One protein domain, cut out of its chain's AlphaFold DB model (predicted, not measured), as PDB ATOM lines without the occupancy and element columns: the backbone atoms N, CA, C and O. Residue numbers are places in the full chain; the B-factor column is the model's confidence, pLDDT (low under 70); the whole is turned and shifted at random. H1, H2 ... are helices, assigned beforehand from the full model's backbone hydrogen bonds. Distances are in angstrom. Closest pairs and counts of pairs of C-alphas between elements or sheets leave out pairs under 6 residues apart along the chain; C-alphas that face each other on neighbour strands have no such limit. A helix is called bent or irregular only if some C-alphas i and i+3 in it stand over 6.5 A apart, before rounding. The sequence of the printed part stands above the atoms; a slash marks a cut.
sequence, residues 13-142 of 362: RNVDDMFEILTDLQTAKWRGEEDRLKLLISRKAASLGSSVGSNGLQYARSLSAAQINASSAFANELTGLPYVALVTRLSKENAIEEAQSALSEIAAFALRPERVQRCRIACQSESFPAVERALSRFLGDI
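What this domain is: This is residues 13 to 142 of the 362 residues of the protein "Hypothetical protein" of Ostreococcus mediterraneus (UniProt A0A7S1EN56). Two lobes of helices stand with a gap between them: in the larger, the longest helix, H2, crosses H5, with the helical hairpin of H3 and H4 at one end, and in the smaller H1 and H7 lie side by side. H6 reaches from the larger lobe toward the smaller, and residues 111 to 127, with no named element, lead on to H7. The printed part has 130 residues, with seven named helices, H1 to H7 in chain order, and no named strand; the class is all helix. It is loose, with a radius of gyration of the C-alphas of 18.9 A, and spans 47 by 37 by 27 A.

How they stand to each other: H2, residues 34 to 54, touches H5, residues 81 to 92, at a steep tilt of 41 degrees, opposite ways; the closest C-alphas, of Ala 45 and Thr 88, are 4.9 A apart. H2 touches H6, residues 96 to 110, with residues 34 to 38 alone, and H6 does so with residues 96 to 97 alone; they are about perpendicular at 90 degrees, and the closest C-alphas, of Lys 38 and Ile 96, are 6.3 A apart. H3, residues 56 to 65, and H4, residues 70 to 79, form a helical hairpin and touch at a shallow tilt of 28 degrees, the closest C-alphas being those of Ser 62 and Asn 76, 5.4 A apart. H4 and H5 only just touch, only at the corner, with 3 pairs of C-alphas within 8 A; the closest are those of Glu 77 and Tyr 83, 5.8 A apart. H1, residues 13 to 27, touches H7, residues 128 to 141, at a shallow tilt of 18 degrees, the same way; the closest C-alphas, of Asp 16 and Ala 134, are 6.0 A apart. H1 and H6 are close but not clearly touching, with the C-alphas of Gln 26 and Ala 107 7.5 A apart, while H5 and H7 are apart. Helix packing is part aligned, part crossed: of the four touching pairs other than the corner pair, two are at a shallow tilt. Every O i to N i+4 pair is within hydrogen-bond range in H3, H4, H5, H6 and H7; H1 has 7 of 11 and H2 15 of 17.

Where its parts are: H2 measures 30.3 A from first to last C-alpha, beginning at C-alpha 34 (157.990, 143.133, 190.837). H1, 24.1 A, begins at C-alpha 13 (186.819, 132.312, 207.224) and is irregular, C-alphas 13 and 16 being 7.6 A apart. H6 measures 20.8 A, H7 19.6 A, H5 16.2 A, H4 14.3 A and H3 14.1 A; H7 ends at C-alpha 141 (176.961, 149.518, 210.707).

The domain as a whole: The two C-alphas farthest apart, those of Glu 93 and Glu 126, are 52.6 A apart. The printed part has no cut, and the link from H6 to H7, 17 residues, is long. The mean pLDDT of the printed part is 92.4, and no printed residue is under 70.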
ATOM      1  N   ARG A  13     186.203 131.432 208.229       93.75
ATOM      2  CA  ARG A  13     186.819 132.312 207.224       93.75
ATOM      3  C   ARG A  13     185.845 133.225 206.460       93.75
ATOM      4  O   ARG A  13     186.307 134.139 205.800       93.75
ATOM      5  N   ASN A  14     184.537 132.970 206.536       95.88
ATOM      6  CA  ASN A  14     183.488 133.716 205.831       95.88
ATOM      7  C   ASN A  14     182.572 134.480 206.811       95.88
ATOM      8  O   ASN A  14     181.466 134.872 206.441       95.88
ATOM      9  N   VAL A  15     182.960 134.624 208.085       94.25
ATOM     10  CA  VAL A  15     182.136 135.325 209.085       94.25
ATOM     11  C   VAL A  15     181.941 136.792 208.707       94.25
ATOM     12  O   VAL A  15     180.820 137.288 208.817       94.25
ATOM     13  N   ASP A  16     182.991 137.456 208.223       92.12
ATOM     14  CA  ASP A  16     182.911 138.850 207.781       92.12
ATOM     15  C   ASP A  16     181.973 138.990 206.570       92.12
ATOM     16  O   ASP A  16     181.009 139.750 206.646       92.12
ATOM     17  N   ASP A  17     182.157 138.171 205.525       94.31
ATOM     18  CA  ASP A  17     181.283 138.150 204.336       94.31
ATOM     19  C   ASP A  17     179.811 137.887 204.704       94.31
ATOM     20  O   ASP A  17     178.884 138.477 204.152       94.31
ATOM     21  N   MET A  18     179.568 136.986 205.662       95.19
ATOM     22  CA  MET A  18     178.220 136.680 206.138       95.19
ATOM     23  C   MET A  18     177.558 137.906 206.775       95.19
ATOM     24  O   MET A  18     176.370 138.139 206.548       95.19
ATOM     25  N   PHE A  19     178.291 138.665 207.594       91.50
ATOM     26  CA  PHE A  19     177.767 139.886 208.202       91.50
ATOM     27  C   PHE A  19     177.615 141.021 207.186       91.50
ATOM     28  O   PHE A  19     176.648 141.769 207.290       91.50
ATOM     29  N   GLU A  20     178.484 141.107 206.178       89.75
ATOM     30  CA  GLU A  20     178.330 142.045 205.059       89.75
ATOM     31  C   GLU A  20     177.013 141.797 204.304       89.75
ATOM     32  O   GLU A  20     176.206 142.714 204.158       89.75
ATOM     33  N   ILE A  21     176.704 140.536 203.976       91.06
ATOM     34  CA  ILE A  21     175.418 140.150 203.365       91.06
ATOM     35  C   ILE A  21     174.227 140.486 204.279       91.06
ATOM     36  O   ILE A  21     173.148 140.845 203.807       91.06
ATOM     37  N   LEU A  22     174.371 140.356 205.600       88.62
ATOM     38  CA  LEU A  22     173.297 140.740 206.523       88.62
ATOM     39  C   LEU A  22     173.074 142.257 206.551       88.62
ATOM     40  O   LEU A  22     171.939 142.689 206.763       88.62
ATOM     41  N   THR A  23     174.117 143.059 206.329       83.56
ATOM     42  CA  THR A  23     173.998 144.519 206.207       83.56
ATOM     43  C   THR A  23     173.197 144.905 204.963       83.56
ATOM     44  O   THR A  23     172.383 145.827 205.042       83.56
ATOM     45  N   ASP A  24     173.302 144.140 203.868       84.25
ATOM     46  CA  ASP A  24     172.516 144.381 202.648       84.25
ATOM     47  C   ASP A  24     171.003 144.381 202.898       84.25
ATOM     48  O   ASP A  24     170.268 145.089 202.213       84.25
ATOM     49  N   LEU A  25     170.506 143.640 203.902       80.12
ATOM     50  CA  LEU A  25     169.078 143.633 204.257       80.12
ATOM     51  C   LEU A  25     168.558 145.025 204.639       80.12
ATOM     52  O   LEU A  25     167.376 145.314 204.450       80.12
ATOM     53  N   GLN A  26     169.421 145.887 205.173       72.81
ATOM     54  CA  GLN A  26     169.050 147.238 205.589       72.81
ATOM     55  C   GLN A  26     169.017 148.214 204.417       72.81
ATOM     56  O   GLN A  26     168.197 149.129 204.390       72.81
ATOM     57  N   THR A  27     169.913 148.023 203.451       71.69
ATOM     58  CA  THR A  27     170.021 148.856 202.250       71.69
ATOM     59  C   THR A  27     169.246 148.281 201.068       71.69
ATOM     60  O   THR A  27     169.244 148.870 199.985       71.69
ATOM     61  N   ALA A  28     168.585 147.137 201.259       77.31
ATOM     62  CA  ALA A  28     167.791 146.478 200.243       77.31
ATOM     63  C   ALA A  28     166.698 147.415 199.720       77.31
ATOM     64  O   ALA A  28     165.948 148.042 200.472       77.31
ATOM     65  N   LYS A  29     166.574 147.468 198.393       79.56
ATOM     66  CA  LYS A  29     165.422 148.089 197.750       79.56
ATOM     67  C   LYS A  29     164.254 147.113 197.856       79.56
ATOM     68  O   LYS A  29     164.207 146.114 197.152       79.56
ATOM     69  N   TRP A  30     163.295 147.414 198.725       81.12
ATOM     70  CA  TRP A  30     162.068 146.620 198.891       81.12
ATOM     71  C   TRP A  30     161.044 146.827 197.750       81.12
ATOM     72  O   TRP A  30     159.927 146.319 197.816       81.12
ATOM     73  N   ARG A  31     161.435 147.561 196.695       83.00
ATOM     74  CA  ARG A  31     160.667 147.921 195.488       83.00
ATOM     75  C   ARG A  31     161.551 147.790 194.238       83.00
ATOM     76  O   ARG A  31     162.771 147.908 194.362       83.00
ATOM     77  N   GLY A  32     160.955 147.618 193.054       84.50
ATOM     78  CA  GLY A  32     161.661 147.539 191.761       84.50
ATOM     79  C   GLY A  32     162.013 146.124 191.286       84.50
ATOM     80  O   GLY A  32     162.772 145.971 190.336       84.50
ATOM     81  N   GLU A  33     161.503 145.096 191.967       89.88
ATOM     82  CA  GLU A  33     161.717 143.668 191.675       89.88
ATOM     83  C   GLU A  33     160.357 142.945 191.575       89.88
ATOM     84  O   GLU A  33     160.130 141.889 192.176       89.88
ATOM     85  N   GLU A  34     159.398 143.557 190.872       93.69
ATOM     86  CA  GLU A  34     157.990 143.133 190.837       93.69
ATOM     87  C   GLU A  34     157.839 141.705 190.299       93.69
ATOM     88  O   GLU A  34     157.154 140.881 190.909       93.69
ATOM     89  N   ASP A  35     158.526 141.384 189.199       94.81
ATOM     90  CA  ASP A  35     158.467 140.063 188.563       94.81
ATOM     91  C   ASP A  35     159.020 138.965 189.476       94.81
ATOM     92  O   ASP A  35     158.439 137.879 189.606       94.81
ATOM     93  N   ARG A  36     160.120 139.260 190.178       94.25
ATOM     94  CA  ARG A  36     160.713 138.341 191.150       94.25
ATOM     95  C   ARG A  36     159.777 138.127 192.333       94.25
ATOM     96  O   ARG A  36     159.564 136.980 192.734       94.25
ATOM     97  N   LEU A  37     159.195 139.193 192.883       94.44
ATOM     98  CA  LEU A  37     158.254 139.079 193.996       94.44
ATOM     99  C   LEU A  37     156.997 138.304 193.587       94.44
ATOM    100  O   LEU A  37     156.571 137.405 194.313       94.44
ATOM    101  N   LYS A  38     156.453 138.572 192.397       96.56
ATOM    102  CA  LYS A  38     155.318 137.839 191.826       96.56
ATOM    103  C   LYS A  38     155.596 136.344 191.712       96.56
ATOM    104  O   LYS A  38     154.755 135.529 192.107       96.56
ATOM    105  N   LEU A  39     156.782 135.968 191.228       97.12
ATOM    106  CA  LEU A  39     157.210 134.571 191.164       97.12
ATOM    107  C   LEU A  39     157.272 133.932 192.561       97.12
ATOM    108  O   LEU A  39     156.780 132.817 192.751       97.12
ATOM    109  N   LEU A  40     157.854 134.626 193.544       97.00
ATOM    110  CA  LEU A  40     157.982 134.127 194.918       97.00
ATOM    111  C   LEU A  40     156.621 133.962 195.607       97.00
ATOM    112  O   LEU A  40     156.376 132.916 196.212       97.00
ATOM    113  N   ILE A  41     155.724 134.943 195.474       97.62
ATOM    114  CA  ILE A  41     154.359 134.885 196.016       97.62
ATOM    115  C   ILE A  41     153.591 133.726 195.378       97.62
ATOM    116  O   ILE A  41     152.998 132.927 196.099       97.62
ATOM    117  N   SER A  42     153.667 133.566 194.055       97.88
ATOM    118  CA  SER A  42     152.967 132.486 193.346       97.88
ATOM    119  C   SER A  42     153.457 131.100 193.778       97.88
ATOM    120  O   SER A  42     152.656 130.209 194.067       97.88
ATOM    121  N   ARG A  43     154.780 130.917 193.915       98.00
ATOM    122  CA  ARG A  43     155.366 129.671 194.441       98.00
ATOM    123  C   ARG A  43     154.938 129.404 195.882       98.00
ATOM    124  O   ARG A  43     154.607 128.267 196.224       98.00
ATOM    125  N   LYS A  44     154.924 130.438 196.729       97.75
ATOM    126  CA  LYS A  44     154.501 130.316 198.128       97.75
ATOM    127  C   LYS A  44     153.016 129.974 198.235       97.75
ATOM    128  O   LYS A  44     152.679 129.084 199.010       97.75
ATOM    129  N   ALA A  45     152.154 130.608 197.440       97.38
ATOM    130  CA  ALA A  45     150.722 130.329 197.386       97.38
ATOM    131  C   ALA A  45     150.441 128.881 196.969       97.38
ATOM    132  O   ALA A  45     149.663 128.199 197.635       97.38
ATOM    133  N   ALA A  46     151.117 128.384 195.927       96.50
ATOM    134  CA  ALA A  46     150.995 126.992 195.497       96.50
ATOM    135  C   ALA A  46     151.420 126.013 196.606       96.50
ATOM    136  O   ALA A  46     150.684 125.084 196.936       96.50
ATOM    137  N   SER A  47     152.572 126.263 197.242       96.62
ATOM    138  CA  SER A  47     153.067 125.443 198.355       96.62
ATOM    139  C   SER A  47     152.112 125.438 199.556       96.62
ATOM    140  O   SER A  47     151.834 124.373 200.111       96.62
ATOM    141  N   LEU A  48     151.579 126.602 199.943       96.19
ATOM    142  CA  LEU A  48     150.616 126.723 201.040       96.19
ATOM    143  C   LEU A  48     149.293 126.024 200.711       96.19
ATOM    144  O   LEU A  48     148.794 125.278 201.552       96.19
ATOM    145  N   GLY A  49     148.776 126.180 199.490       92.62
ATOM    146  CA  GLY A  49     147.559 125.502 199.038       92.62
ATOM    147  C   GLY A  49     147.666 123.979 199.154       92.62
ATOM    148  O   GLY A  49     146.796 123.343 199.745       92.62
ATOM    149  N   SER A  50     148.773 123.388 198.692       91.88
ATOM    150  CA  SER A  50     149.016 121.946 198.850       91.88
ATOM    151  C   SER A  50     149.200 121.522 200.311       91.88
ATOM    152  O   SER A  50     148.837 120.404 200.679       91.88
ATOM    153  N   SER A  51     149.745 122.402 201.158       94.25
ATOM    154  CA  SER A  51     150.019 122.078 202.562       94.25
ATOM    155  C   SER A  51     148.761 121.840 203.397       94.25
ATOM    156  O   SER A  51     148.832 121.103 204.375       94.25
ATOM    157  N   VAL A  52     147.607 122.417 203.034       92.00
ATOM    158  CA  VAL A  52     146.367 122.254 203.816       92.00
ATOM    159  C   VAL A  52     145.942 120.784 203.871       92.00
ATOM    160  O   VAL A  52     145.577 120.287 204.935       92.00
ATOM    161  N   GLY A  53     146.060 120.062 202.753       89.31
ATOM    162  CA  GLY A  53     145.733 118.636 202.690       89.31
ATOM    163  C   GLY A  53     146.772 117.734 203.366       89.31
ATOM    164  O   GLY A  53     146.405 116.776 204.048       89.31
ATOM    165  N   SER A  54     148.068 118.032 203.214       88.94
ATOM    166  CA  SER A  54     149.154 117.189 203.746       88.94
ATOM    167  C   SER A  54     149.476 117.444 205.227       88.94
ATOM    168  O   SER A  54     149.860 116.507 205.931       88.94
ATOM    169  N   ASN A  55     149.254 118.672 205.709       92.94
ATOM    170  CA  ASN A  55     149.522 119.134 207.076       92.94
ATOM    171  C   ASN A  55     148.244 119.565 207.819       92.94
ATOM    172  O   ASN A  55     148.303 120.393 208.731       92.94
ATOM    173  N   GLY A  56     147.083 119.000 207.471       95.38
ATOM    174  CA  GLY A  56     145.788 119.402 208.036       95.38
ATOM    175  C   GLY A  56     145.728 119.370 209.568       95.38
ATOM    176  O   GLY A  56     145.116 120.246 210.172       95.38
ATOM    177  N   LEU A  57     146.451 118.459 210.227       97.31
ATOM    178  CA  LEU A  57     146.551 118.437 211.692       97.31
ATOM    179  C   LEU A  57     147.160 119.718 212.279       97.31
ATOM    180  O   LEU A  57     146.681 120.212 213.299       97.31
ATOM    181  N   GLN A  58     148.203 120.273 211.657       97.25
ATOM    182  CA  GLN A  58     148.803 121.520 212.134       97.25
ATOM    183  C   GLN A  58     147.786 122.665 212.056       97.25
ATOM    184  O   GLN A  58     147.669 123.450 213.000       97.25
ATOM    185  N   TYR A  59     147.013 122.723 210.970       98.12
ATOM    186  CA  TYR A  59     145.960 123.719 210.789       98.12
ATOM    187  C   TYR A  59     144.800 123.515 211.772       98.12
ATOM    188  O   TYR A  59     144.391 124.484 212.401       98.12
ATOM    189  N   ALA A  60     144.341 122.279 212.004       98.19
ATOM    190  CA  ALA A  60     143.324 121.966 213.015       98.19
ATOM    191  C   ALA A  60     143.761 122.421 214.419       98.19
ATOM    192  O   ALA A  60     143.020 123.081 215.153       98.19
ATOM    193  N   ARG A  61     145.006 122.108 214.798       98.31
ATOM    194  CA  ARG A  61     145.566 122.497 216.099       98.31
ATOM    195  C   ARG A  61     145.718 124.003 216.236       98.31
ATOM    196  O   ARG A  61     145.361 124.538 217.279       98.31
ATOM    197  N   SER A  62     146.194 124.683 215.196       98.00
ATOM    198  CA  SER A  62     146.338 126.145 215.202       98.00
ATOM    199  C   SER A  62     144.976 126.831 215.297       98.00
ATOM    200  O   SER A  62     144.802 127.737 216.105       98.00
ATOM    201  N   LEU A  63     143.986 126.338 214.549       98.06
ATOM    202  CA  LEU A  63     142.640 126.900 214.503       98.06
ATOM    203  C   LEU A  63     141.859 126.695 215.812       98.06
ATOM    204  O   LEU A  63     141.168 127.601 216.269       98.06
ATOM    205  N   SER A  64     141.978 125.524 216.444       98.31
ATOM    206  CA  SER A  64     141.380 125.298 217.770       98.31
ATOM    207  C   SER A  64     142.110 126.081 218.869       98.31
ATOM    208  O   SER A  64     141.457 126.683 219.715       98.31
ATOM    209  N   ALA A  65     143.444 126.160 218.838       98.06
ATOM    210  CA  ALA A  65     144.219 126.943 219.806       98.06
ATOM    211  C   ALA A  65     143.961 128.456 219.705       98.06
ATOM    212  O   ALA A  65     143.939 129.148 220.722       98.06
ATOM    213  N   ALA A  66     143.735 128.971 218.492       97.75
ATOM    214  CA  ALA A  66     143.475 130.387 218.232       97.75
ATOM    215  C   ALA A  66     142.252 130.947 218.970       97.75
ATOM    216  O   ALA A  66     142.175 132.146 219.208       97.75
ATOM    217  N   GLN A  67     141.314 130.082 219.348       97.56
ATOM    218  CA  GLN A  67     140.104 130.459 220.075       97.56
ATOM    219  C   GLN A  67     140.336 130.604 221.586       97.56
ATOM    220  O   GLN A  67     139.492 131.161 222.281       97.56
ATOM    221  N   ILE A  68     141.464 130.102 222.106       97.06
ATOM    222  CA  ILE A  68     141.711 129.994 223.549       97.06
ATOM    223  C   ILE A  68     142.488 131.187 224.104       97.06
ATOM    224  O   ILE A  68     142.140 131.708 225.161       97.06
ATOM    225  N   ASN A  69     143.566 131.607 223.438       95.25
ATOM    226  CA  ASN A  69     144.422 132.674 223.951       95.25
ATOM    227  C   ASN A  69     145.027 133.545 222.842       95.25
ATOM    228  O   ASN A  69     145.181 133.129 221.692       95.25
ATOM    229  N   ALA A  70     145.419 134.761 223.230       95.31
ATOM    230  CA  ALA A  70     145.915 135.788 222.322       95.31
ATOM    231  C   ALA A  70     147.178 135.361 221.556       95.31
ATOM    232  O   ALA A  70     147.310 135.647 220.367       95.31
ATOM    233  N   SER A  71     148.109 134.664 222.219       93.69
ATOM    234  CA  SER A  71     149.350 134.198 221.590       93.69
ATOM    235  C   SER A  71     149.093 133.178 220.488       93.69
ATOM    236  O   SER A  71     149.690 133.271 219.418       93.69
ATOM    237  N   SER A  72     148.184 132.231 220.717       96.25
ATOM    238  CA  SER A  72     147.808 131.224 219.730       96.25
ATOM    239  C   SER A  72     146.962 131.816 218.607       96.25
ATOM    240  O   SER A  72     147.147 131.428 217.455       96.25
ATOM    241  N   ALA A  73     146.100 132.795 218.904       96.56
ATOM    242  CA  ALA A  73     145.363 133.542 217.883       96.56
ATOM    243  C   ALA A  73     146.324 134.244 216.919       96.56
ATOM    244  O   ALA A  73     146.238 134.076 215.703       96.56
ATOM    245  N   PHE A  74     147.312 134.946 217.472       95.12
ATOM    246  CA  PHE A  74     148.347 135.611 216.693       95.12
ATOM    247  C   PHE A  74     149.228 134.621 215.912       95.12
ATOM    248  O   PHE A  74     149.498 134.829 214.732       95.12
ATOM    249  N   ALA A  75     149.630 133.498 216.518       95.12
ATOM    250  CA  ALA A  75     150.386 132.459 215.814       95.12
ATOM    251  C   ALA A  75     149.601 131.861 214.628       95.12
ATOM    252  O   ALA A  75     150.184 131.597 213.570       95.12
ATOM    253  N   ASN A  76     148.283 131.689 214.776       96.88
ATOM    254  CA  ASN A  76     147.398 131.232 213.707       96.88
ATOM    255  C   ASN A  76     147.248 132.273 212.584       96.88
ATOM    256  O   ASN A  76     147.183 131.885 211.422       96.88
ATOM    257  N   GLU A  77     147.270 133.575 212.883       95.31
ATOM    258  CA  GLU A  77     147.325 134.615 211.842       95.31
ATOM    259  C   GLU A  77     148.616 134.538 211.012       95.31
ATOM    260  O   GLU A  77     148.577 134.732 209.801       95.31
ATOM    261  N   LEU A  78     149.750 134.216 211.646       93.81
ATOM    262  CA  LEU A  78     151.058 134.175 210.981       93.81
ATOM    263  C   LEU A  78     151.333 132.883 210.202       93.81
ATOM    264  O   LEU A  78     152.116 132.896 209.254       93.81
ATOM    265  N   THR A  79     150.769 131.757 210.640       94.81
ATOM    266  CA  THR A  79     151.147 130.425 210.124       94.81
ATOM    267  C   THR A  79     149.974 129.498 209.822       94.81
ATOM    268  O   THR A  79     150.175 128.445 209.220       94.81
ATOM    269  N   GLY A  80     148.758 129.870 210.223       97.12
ATOM    270  CA  GLY A  80     147.545 129.082 210.036       97.12
ATOM    271  C   GLY A  80     146.799 129.401 208.739       97.12
ATOM    272  O   GLY A  80     147.342 129.978 207.798       97.12
ATOM    273  N   LEU A  81     145.517 129.032 208.695       97.25
ATOM    274  CA  LEU A  81     144.658 129.242 207.521       97.25
ATOM    275  C   LEU A  81     144.514 130.716 207.096       97.25
ATOM    276  O   LEU A  81     144.525 130.961 205.891       97.25
ATOM    277  N   PRO A  82     144.468 131.716 208.006       96.81
ATOM    278  CA  PRO A  82     144.474 133.121 207.593       96.81
ATOM    279  C   PRO A  82     145.694 133.499 206.741       96.81
ATOM    280  O   PRO A  82     145.565 134.253 205.778       96.81
ATOM    281  N   TYR A  83     146.870 132.936 207.042       97.06
ATOM    282  CA  TYR A  83     148.079 133.152 206.246       97.06
ATOM    283  C   TYR A  83     147.984 132.486 204.867       97.06
ATOM    284  O   TYR A  83     148.394 133.078 203.867       97.06
ATOM    285  N   VAL A  84     147.395 131.286 204.791       97.31
ATOM    286  CA  VAL A  84     147.090 130.628 203.509       97.31
ATOM    287  C   VAL A  84     146.179 131.523 202.669       97.31
ATOM    288  O   VAL A  84     146.522 131.836 201.529       97.31
ATOM    289  N   ALA A  85     145.075 132.004 203.249       97.06
ATOM    290  CA  ALA A  85     144.123 132.883 202.578       97.06
ATOM    291  C   ALA A  85     144.783 134.171 202.063       97.06
ATOM    292  O   ALA A  85     144.623 134.518 200.891       97.06
ATOM    293  N   LEU A  86     145.587 134.836 202.902       97.25
ATOM    294  CA  LEU A  86     146.311 136.052 202.537       97.25
ATOM    295  C   LEU A  86     147.234 135.828 201.335       97.25
ATOM    296  O   LEU A  86     147.139 136.548 200.344       97.25
ATOM    297  N   VAL A  87     148.119 134.830 201.393       97.62
ATOM    298  CA  VAL A  87     149.105 134.612 200.324       97.62
ATOM    299  C   VAL A  87     148.433 134.134 199.035       97.62
ATOM    300  O   VAL A  87     148.836 134.538 197.943       97.62
ATOM    301  N   THR A  88     147.379 133.317 199.135       96.94
ATOM    302  CA  THR A  88     146.572 132.928 197.974       96.94
ATOM    303  C   THR A  88     145.895 134.137 197.333       96.94
ATOM    304  O   THR A  88     145.928 134.246 196.106       96.94
ATOM    305  N   ARG A  89     145.332 135.060 198.123       97.19
ATOM    306  CA  ARG A  89     144.745 136.307 197.615       97.19
ATOM    307  C   ARG A  89     145.791 137.160 196.900       97.19
ATOM    308  O   ARG A  89     145.594 137.480 195.732       97.19
ATOM    309  N   LEU A  90     146.927 137.436 197.552       97.44
ATOM    310  CA  LEU A  90     148.019 138.228 196.971       97.44
ATOM    311  C   LEU A  90     148.476 137.664 195.616       97.44
ATOM    312  O   LEU A  90     148.734 138.419 194.680       97.44
ATOM    313  N   SER A  91     148.541 136.332 195.495       97.75
ATOM    314  CA  SER A  91     148.881 135.657 194.242       97.75
ATOM    315  C   SER A  91     147.786 135.773 193.178       97.75
ATOM    316  O   SER A  91     148.109 136.065 192.029       97.75
ATOM    317  N   LYS A  92     146.514 135.533 193.531       96.69
ATOM    318  CA  LYS A  92     145.383 135.533 192.585       96.69
ATOM    319  C   LYS A  92     145.054 136.927 192.057       96.69
ATOM    320  O   LYS A  92     144.798 137.080 190.871       96.69
ATOM    321  N   GLU A  93     145.075 137.926 192.932       97.38
ATOM    322  CA  GLU A  93     144.755 139.321 192.603       97.38
ATOM    323  C   GLU A  93     145.955 140.076 192.018       97.38
ATOM    324  O   GLU A  93     145.829 141.239 191.645       97.38
ATOM    325  N   ASN A  94     147.128 139.434 191.926       95.44
ATOM    326  CA  ASN A  94     148.377 140.068 191.499       95.44
ATOM    327  C   ASN A  94     148.679 141.352 192.306       95.44
ATOM    328  O   ASN A  94     149.143 142.353 191.756       95.44
ATOM    329  N   ALA A  95     148.428 141.317 193.619       96.69
ATOM    330  CA  ALA A  95     148.572 142.448 194.540       96.69
ATOM    331  C   ALA A  95     150.045 142.680 194.945       96.69
ATOM    332  O   ALA A  95     150.414 142.675 196.120       96.69
ATOM    333  N   ILE A  96     150.920 142.838 193.948       95.31
ATOM    334  CA  ILE A  96     152.376 142.953 194.132       95.31
ATOM    335  C   ILE A  96     152.746 144.269 194.820       95.31
ATOM    336  O   ILE A  96     153.563 144.267 195.736       95.31
ATOM    337  N   GLU A  97     152.088 145.361 194.434       94.12
ATOM    338  CA  GLU A  97     152.292 146.689 195.023       94.12
ATOM    339  C   GLU A  97     151.919 146.720 196.516       94.12
ATOM    340  O   GLU A  97     152.633 147.306 197.334       94.12
ATOM    341  N   GLU A  98     150.835 146.029 196.890       94.69
ATOM    342  CA  GLU A  98     150.417 145.854 198.288       94.69
ATOM    343  C   GLU A  98     151.517 145.139 199.088       94.69
ATOM    344  O   GLU A  98     151.948 145.617 200.139       94.69
ATOM    345  N   ALA A  99     152.024 144.022 198.558       94.44
ATOM    346  CA  ALA A  99     153.066 143.238 199.207       94.44
ATOM    347  C   ALA A  99     154.398 144.002 199.323       94.44
ATOM    348  O   ALA A  99     155.021 143.962 200.383       94.44
ATOM    349  N   GLN A 100     154.835 144.714 198.277       92.44
ATOM    350  CA  GLN A 100     156.049 145.543 198.324       92.44
ATOM    351  C   GLN A 100     155.930 146.654 199.366       92.44
ATOM    352  O   GLN A 100     156.857 146.863 200.148       92.44
ATOM    353  N   SER A 101     154.781 147.334 199.409       91.00
ATOM    354  CA  SER A 101     154.520 148.393 200.386       91.00
ATOM    355  C   SER A 101     154.603 147.850 201.813       91.00
ATOM    356  O   SER A 101     155.389 148.355 202.615       91.00
ATOM    357  N   ALA A 102     153.908 146.743 202.099       91.25
ATOM    358  CA  ALA A 102     153.936 146.106 203.413       91.25
ATOM    359  C   ALA A 102     155.341 145.611 203.808       91.25
ATOM    360  O   ALA A 102     155.780 145.827 204.936       91.25
ATOM    361  N   LEU A 103     156.080 144.971 202.893       89.94
ATOM    362  CA  LEU A 103     157.452 144.513 203.154       89.94
ATOM    363  C   LEU A 103     158.398 145.686 203.433       89.94
ATOM    364  O   LEU A 103     159.198 145.612 204.364       89.94
ATOM    365  N   SER A 104     158.272 146.774 202.670       87.38
ATOM    366  CA  SER A 104     159.050 147.997 202.872       87.38
ATOM    367  C   SER A 104     158.765 148.630 204.236       87.38
ATOM    368  O   SER A 104     159.697 149.059 204.915       87.38
ATOM    369  N   GLU A 105     157.502 148.672 204.665       86.88
ATOM    370  CA  GLU A 105     157.114 149.178 205.988       86.88
ATOM    371  C   GLU A 105     157.640 148.290 207.123       86.88
ATOM    372  O   GLU A 105     158.205 148.795 208.098       86.88
ATOM    373  N   ILE A 106     157.516 146.964 206.986       87.88
ATOM    374  CA  ILE A 106     158.048 145.998 207.957       87.88
ATOM    375  C   ILE A 106     159.564 146.156 208.083       87.88
ATOM    376  O   ILE A 106     160.079 146.197 209.201       87.88
ATOM    377  N   ALA A 107     160.276 146.270 206.961       85.88
ATOM    378  CA  ALA A 107     161.719 146.452 206.951       85.88
ATOM    379  C   ALA A 107     162.132 147.766 207.624       85.88
ATOM    380  O   ALA A 107     162.961 147.743 208.533       85.88
ATOM    381  N   ALA A 108     161.493 148.886 207.270       83.31
ATOM    382  CA  ALA A 108     161.744 150.186 207.894       83.31
ATOM    383  C   ALA A 108     161.460 150.175 209.407       83.31
ATOM    384  O   ALA A 108     162.146 150.830 210.190       83.31
ATOM    385  N   PHE A 109     160.464 149.402 209.849       84.75
ATOM    386  CA  PHE A 109     160.131 149.277 211.261       84.75
ATOM    387  C   PHE A 109     161.090 148.369 212.035       84.75
ATOM    388  O   PHE A 109     161.476 148.742 213.148       84.75
ATOM    389  N   ALA A 110     161.425 147.193 211.492       85.25
ATOM    390  CA  ALA A 110     162.104 146.106 212.196       85.25
ATOM    391  C   ALA A 110     163.632 146.107 212.040       85.25
ATOM    392  O   ALA A 110     164.323 145.723 212.982       85.25
ATOM    393  N   LEU A 111     164.165 146.535 210.890       84.38
ATOM    394  CA  LEU A 111     165.601 146.510 210.579       84.38
ATOM    395  C   LEU A 111     166.277 147.816 211.009       84.38
ATOM    396  O   LEU A 111     166.783 148.573 210.187       84.38
ATOM    397  N   ARG A 112     166.239 148.105 212.314       82.69
ATOM    398  CA  ARG A 112     166.837 149.309 212.910       82.69
ATOM    399  C   ARG A 112     167.644 148.977 214.166       82.69
ATOM    400  O   ARG A 112     167.258 148.039 214.874       82.69
ATOM    401  N   PRO A 113     168.695 149.755 214.491       82.75
ATOM    402  CA  PRO A 113     169.564 149.469 215.634       82.75
ATOM    403  C   PRO A 113     168.783 149.406 216.950       82.75
ATOM    404  O   PRO A 113     168.949 148.479 217.737       82.75
ATOM    405  N   GLU A 114     167.836 150.327 217.150       85.75
ATOM    406  CA  GLU A 114     167.048 150.450 218.386       85.75
ATOM    407  C   GLU A 114     166.045 149.298 218.569       85.75
ATOM    408  O   GLU A 114     165.375 149.191 219.596       85.75
ATOM    409  N   ARG A 115     165.890 148.445 217.550       86.94
ATOM    410  CA  ARG A 115     164.953 147.314 217.529       86.94
ATOM    411  C   ARG A 115     165.649 145.973 217.704       86.94
ATOM    412  O   ARG A 115     164.965 144.957 217.851       86.94
ATOM    413  N   VAL A 116     166.980 145.963 217.752       88.75
ATOM    414  CA  VAL A 116     167.757 144.782 218.114       88.75
ATOM    415  C   VAL A 116     167.550 144.498 219.601       88.75
ATOM    416  O   VAL A 116     168.050 145.207 220.465       88.75
ATOM    417  N   GLN A 117     166.787 143.448 219.912       89.12
ATOM    418  CA  GLN A 117     166.482 143.087 221.304       89.12
ATOM    419  C   GLN A 117     167.589 142.253 221.957       89.12
ATOM    420  O   GLN A 117     167.848 142.390 223.148       89.12
ATOM    421  N   ARG A 118     168.176 141.316 221.205       91.94
ATOM    422  CA  ARG A 118     169.176 140.355 221.688       91.94
ATOM    423  C   ARG A 118     169.826 139.620 220.518       91.94
ATOM    424  O   ARG A 118     169.172 139.372 219.505       91.94
ATOM    425  N   CYS A 119     171.072 139.195 220.700       93.38
ATOM    426  CA  CYS A 119     171.836 138.409 219.730       93.38
ATOM    427  C   CYS A 119     172.270 137.073 220.345       93.38
ATOM    428  O   CYS A 119     172.432 136.963 221.560       93.38
ATOM    429  N   ARG A 120     172.465 136.050 219.507       93.25
ATOM    430  CA  ARG A 120     173.027 134.762 219.929       93.25
ATOM    431  C   ARG A 120     174.082 134.311 218.932       93.25
ATOM    432  O   ARG A 120     173.767 134.131 217.759       93.25
ATOM    433  N   ILE A 121     175.286 134.052 219.426       94.00
ATOM    434  CA  ILE A 121     176.374 133.432 218.668       94.00
ATOM    435  C   ILE A 121     176.520 131.981 219.134       94.00
ATOM    436  O   ILE A 121     176.450 131.691 220.327       94.00
ATOM    437  N   ALA A 122     176.715 131.064 218.187       94.12
ATOM    438  CA  ALA A 122     177.126 129.693 218.462       94.12
ATOM    439  C   ALA A 122     178.384 129.401 217.636       94.12
ATOM    440  O   ALA A 122     178.300 129.272 216.418       94.12
ATOM    441  N   CYS A 123     179.537 129.337 218.299       94.56
ATOM    442  CA  CYS A 123     180.843 129.098 217.684       94.56
ATOM    443  C   CYS A 123     181.763 128.356 218.665       94.56
ATOM    444  O   CYS A 123     181.381 128.123 219.815       94.56
ATOM    445  N   GLN A 124     182.945 127.955 218.199       94.19
ATOM    446  CA  GLN A 124     184.003 127.447 219.071       94.19
ATOM    447  C   GLN A 124     184.558 128.581 219.943       94.19
ATOM    448  O   GLN A 124     184.508 129.750 219.556       94.19
ATOM    449  N   SER A 125     185.067 128.242 221.128       94.38
ATOM    450  CA  SER A 125     185.562 129.226 222.098       94.38
ATOM    451  C   SER A 125     186.698 130.077 221.529       94.38
ATOM    452  O   SER A 125     186.768 131.271 221.803       94.38
ATOM    453  N   GLU A 126     187.543 129.483 220.691       95.25
ATOM    454  CA  GLU A 126     188.702 130.116 220.065       95.25
ATOM    455  C   GLU A 126     188.292 131.147 218.999       95.25
ATOM    456  O   GLU A 126     188.947 132.178 218.850       95.25
ATOM    457  N   SER A 127     187.173 130.912 218.306       94.00
ATOM    458  CA  SER A 127     186.636 131.809 217.272       94.00
ATOM    459  C   SER A 127     185.818 132.968 217.850       94.00
ATOM    460  O   SER A 127     185.584 133.962 217.158       94.00
ATOM    461  N   PHE A 128     185.365 132.868 219.107       94.50
ATOM    462  CA  PHE A 128     184.447 133.841 219.707       94.50
ATOM    463  C   PHE A 128     184.943 135.296 219.624       94.50
ATOM    464  O   PHE A 128     184.163 136.128 219.159       94.50
ATOM    465  N   PRO A 129     186.214 135.631 219.937       94.25
ATOM    466  CA  PRO A 129     186.684 137.013 219.840       94.25
ATOM    467  C   PRO A 129     186.586 137.597 218.425       94.25
ATOM    468  O   PRO A 129     186.341 138.790 218.266       94.25
ATOM    469  N   ALA A 130     186.794 136.786 217.382       91.94
ATOM    470  CA  ALA A 130     186.668 137.240 215.997       91.94
ATOM    471  C   ALA A 130     185.200 137.465 215.613       91.94
ATOM    472  O   ALA A 130     184.859 138.516 215.073       91.94
ATOM    473  N   VAL A 131     184.324 136.519 215.966       94.44
ATOM    474  CA  VAL A 131     182.886 136.608 215.677       94.44
ATOM    475  C   VAL A 131     182.227 137.756 216.445       94.44
ATOM    476  O   VAL A 131     181.376 138.449 215.895       94.44
ATOM    477  N   GLU A 132     182.627 137.995 217.694       94.94
ATOM    478  CA  GLU A 132     182.140 139.113 218.506       94.94
ATOM    479  C   GLU A 132     182.521 140.465 217.894       94.94
ATOM    480  O   GLU A 132     181.678 141.364 217.823       94.94
ATOM    481  N   ARG A 133     183.756 140.610 217.390       93.56
ATOM    482  CA  ARG A 133     184.173 141.822 216.667       93.56
ATOM    483  C   ARG A 133     183.349 142.034 215.400       93.56
ATOM    484  O   ARG A 133     182.878 143.148 215.178       93.56
ATOM    485  N   ALA A 134     183.142 140.985 214.605       92.94
ATOM    486  CA  ALA A 134     182.353 141.064 213.377       92.94
ATOM    487  C   ALA A 134     180.878 141.407 213.662       92.94
ATOM    488  O   ALA A 134     180.317 142.292 213.018       92.94
ATOM    489  N   LEU A 135     180.278 140.799 214.693       92.75
ATOM    490  CA  LEU A 135     178.929 141.144 215.148       92.75
ATOM    491  C   LEU A 135     178.856 142.595 215.638       92.75
ATOM    492  O   LEU A 135     177.911 143.300 215.304       92.75
ATOM    493  N   SER A 136     179.838 143.049 216.419       91.62
ATOM    494  CA  SER A 136     179.872 144.425 216.935       91.62
ATOM    495  C   SER A 136     179.962 145.444 215.802       91.62
ATOM    496  O   SER A 136     179.255 146.449 215.824       91.62
ATOM    497  N   ARG A 137     180.779 145.155 214.782       90.19
ATOM    498  CA  ARG A 137     180.852 145.955 213.558       90.19
ATOM    499  C   ARG A 137     179.513 145.965 212.826       90.19
ATOM    500  O   ARG A 137     179.000 147.042 212.566       90.19
ATOM    501  N   PHE A 138     178.913 144.799 212.585       88.75
ATOM    502  CA  PHE A 138     177.588 144.692 211.969       88.75
ATOM    503  C   PHE A 138     176.535 145.521 212.713       88.75
ATOM    504  O   PHE A 138     175.790 146.261 212.080       88.75
ATOM    505  N   LEU A 139     176.492 145.431 214.049       88.75
ATOM    506  CA  LEU A 139     175.568 146.195 214.889       88.75
ATOM    507  C   LEU A 139     175.819 147.712 214.812       88.75
ATOM    508  O   LEU A 139     174.860 148.481 214.842       88.75
ATOM    509  N   GLY A 140     177.081 148.139 214.704       86.19
ATOM    510  CA  GLY A 140     177.461 149.545 214.519       86.19
ATOM    511  C   GLY A 140     177.201 150.076 213.107       86.19
ATOM    512  O   GLY A 140     176.894 151.255 212.943       86.19
ATOM    513  N   ASP A 141     177.268 149.203 212.103       85.38
ATOM    514  CA  ASP A 141     176.961 149.518 210.707       85.38
ATOM    515  C   ASP A 141     175.448 149.578 210.455       85.38
ATOM    516  O   ASP A 141     175.028 150.063 209.399       85.38
ATOM    517  N   ILE A 142     174.618 149.142 211.419       80.75
ATOM    518  CA  ILE A 142     173.170 149.285 211.306       80.75
ATOM    519  C   ILE A 142     172.815 150.769 211.269       80.75
ATOM    520  O   ILE A 142     173.015 151.500 212.240       80.75
TER     521      ILE A 142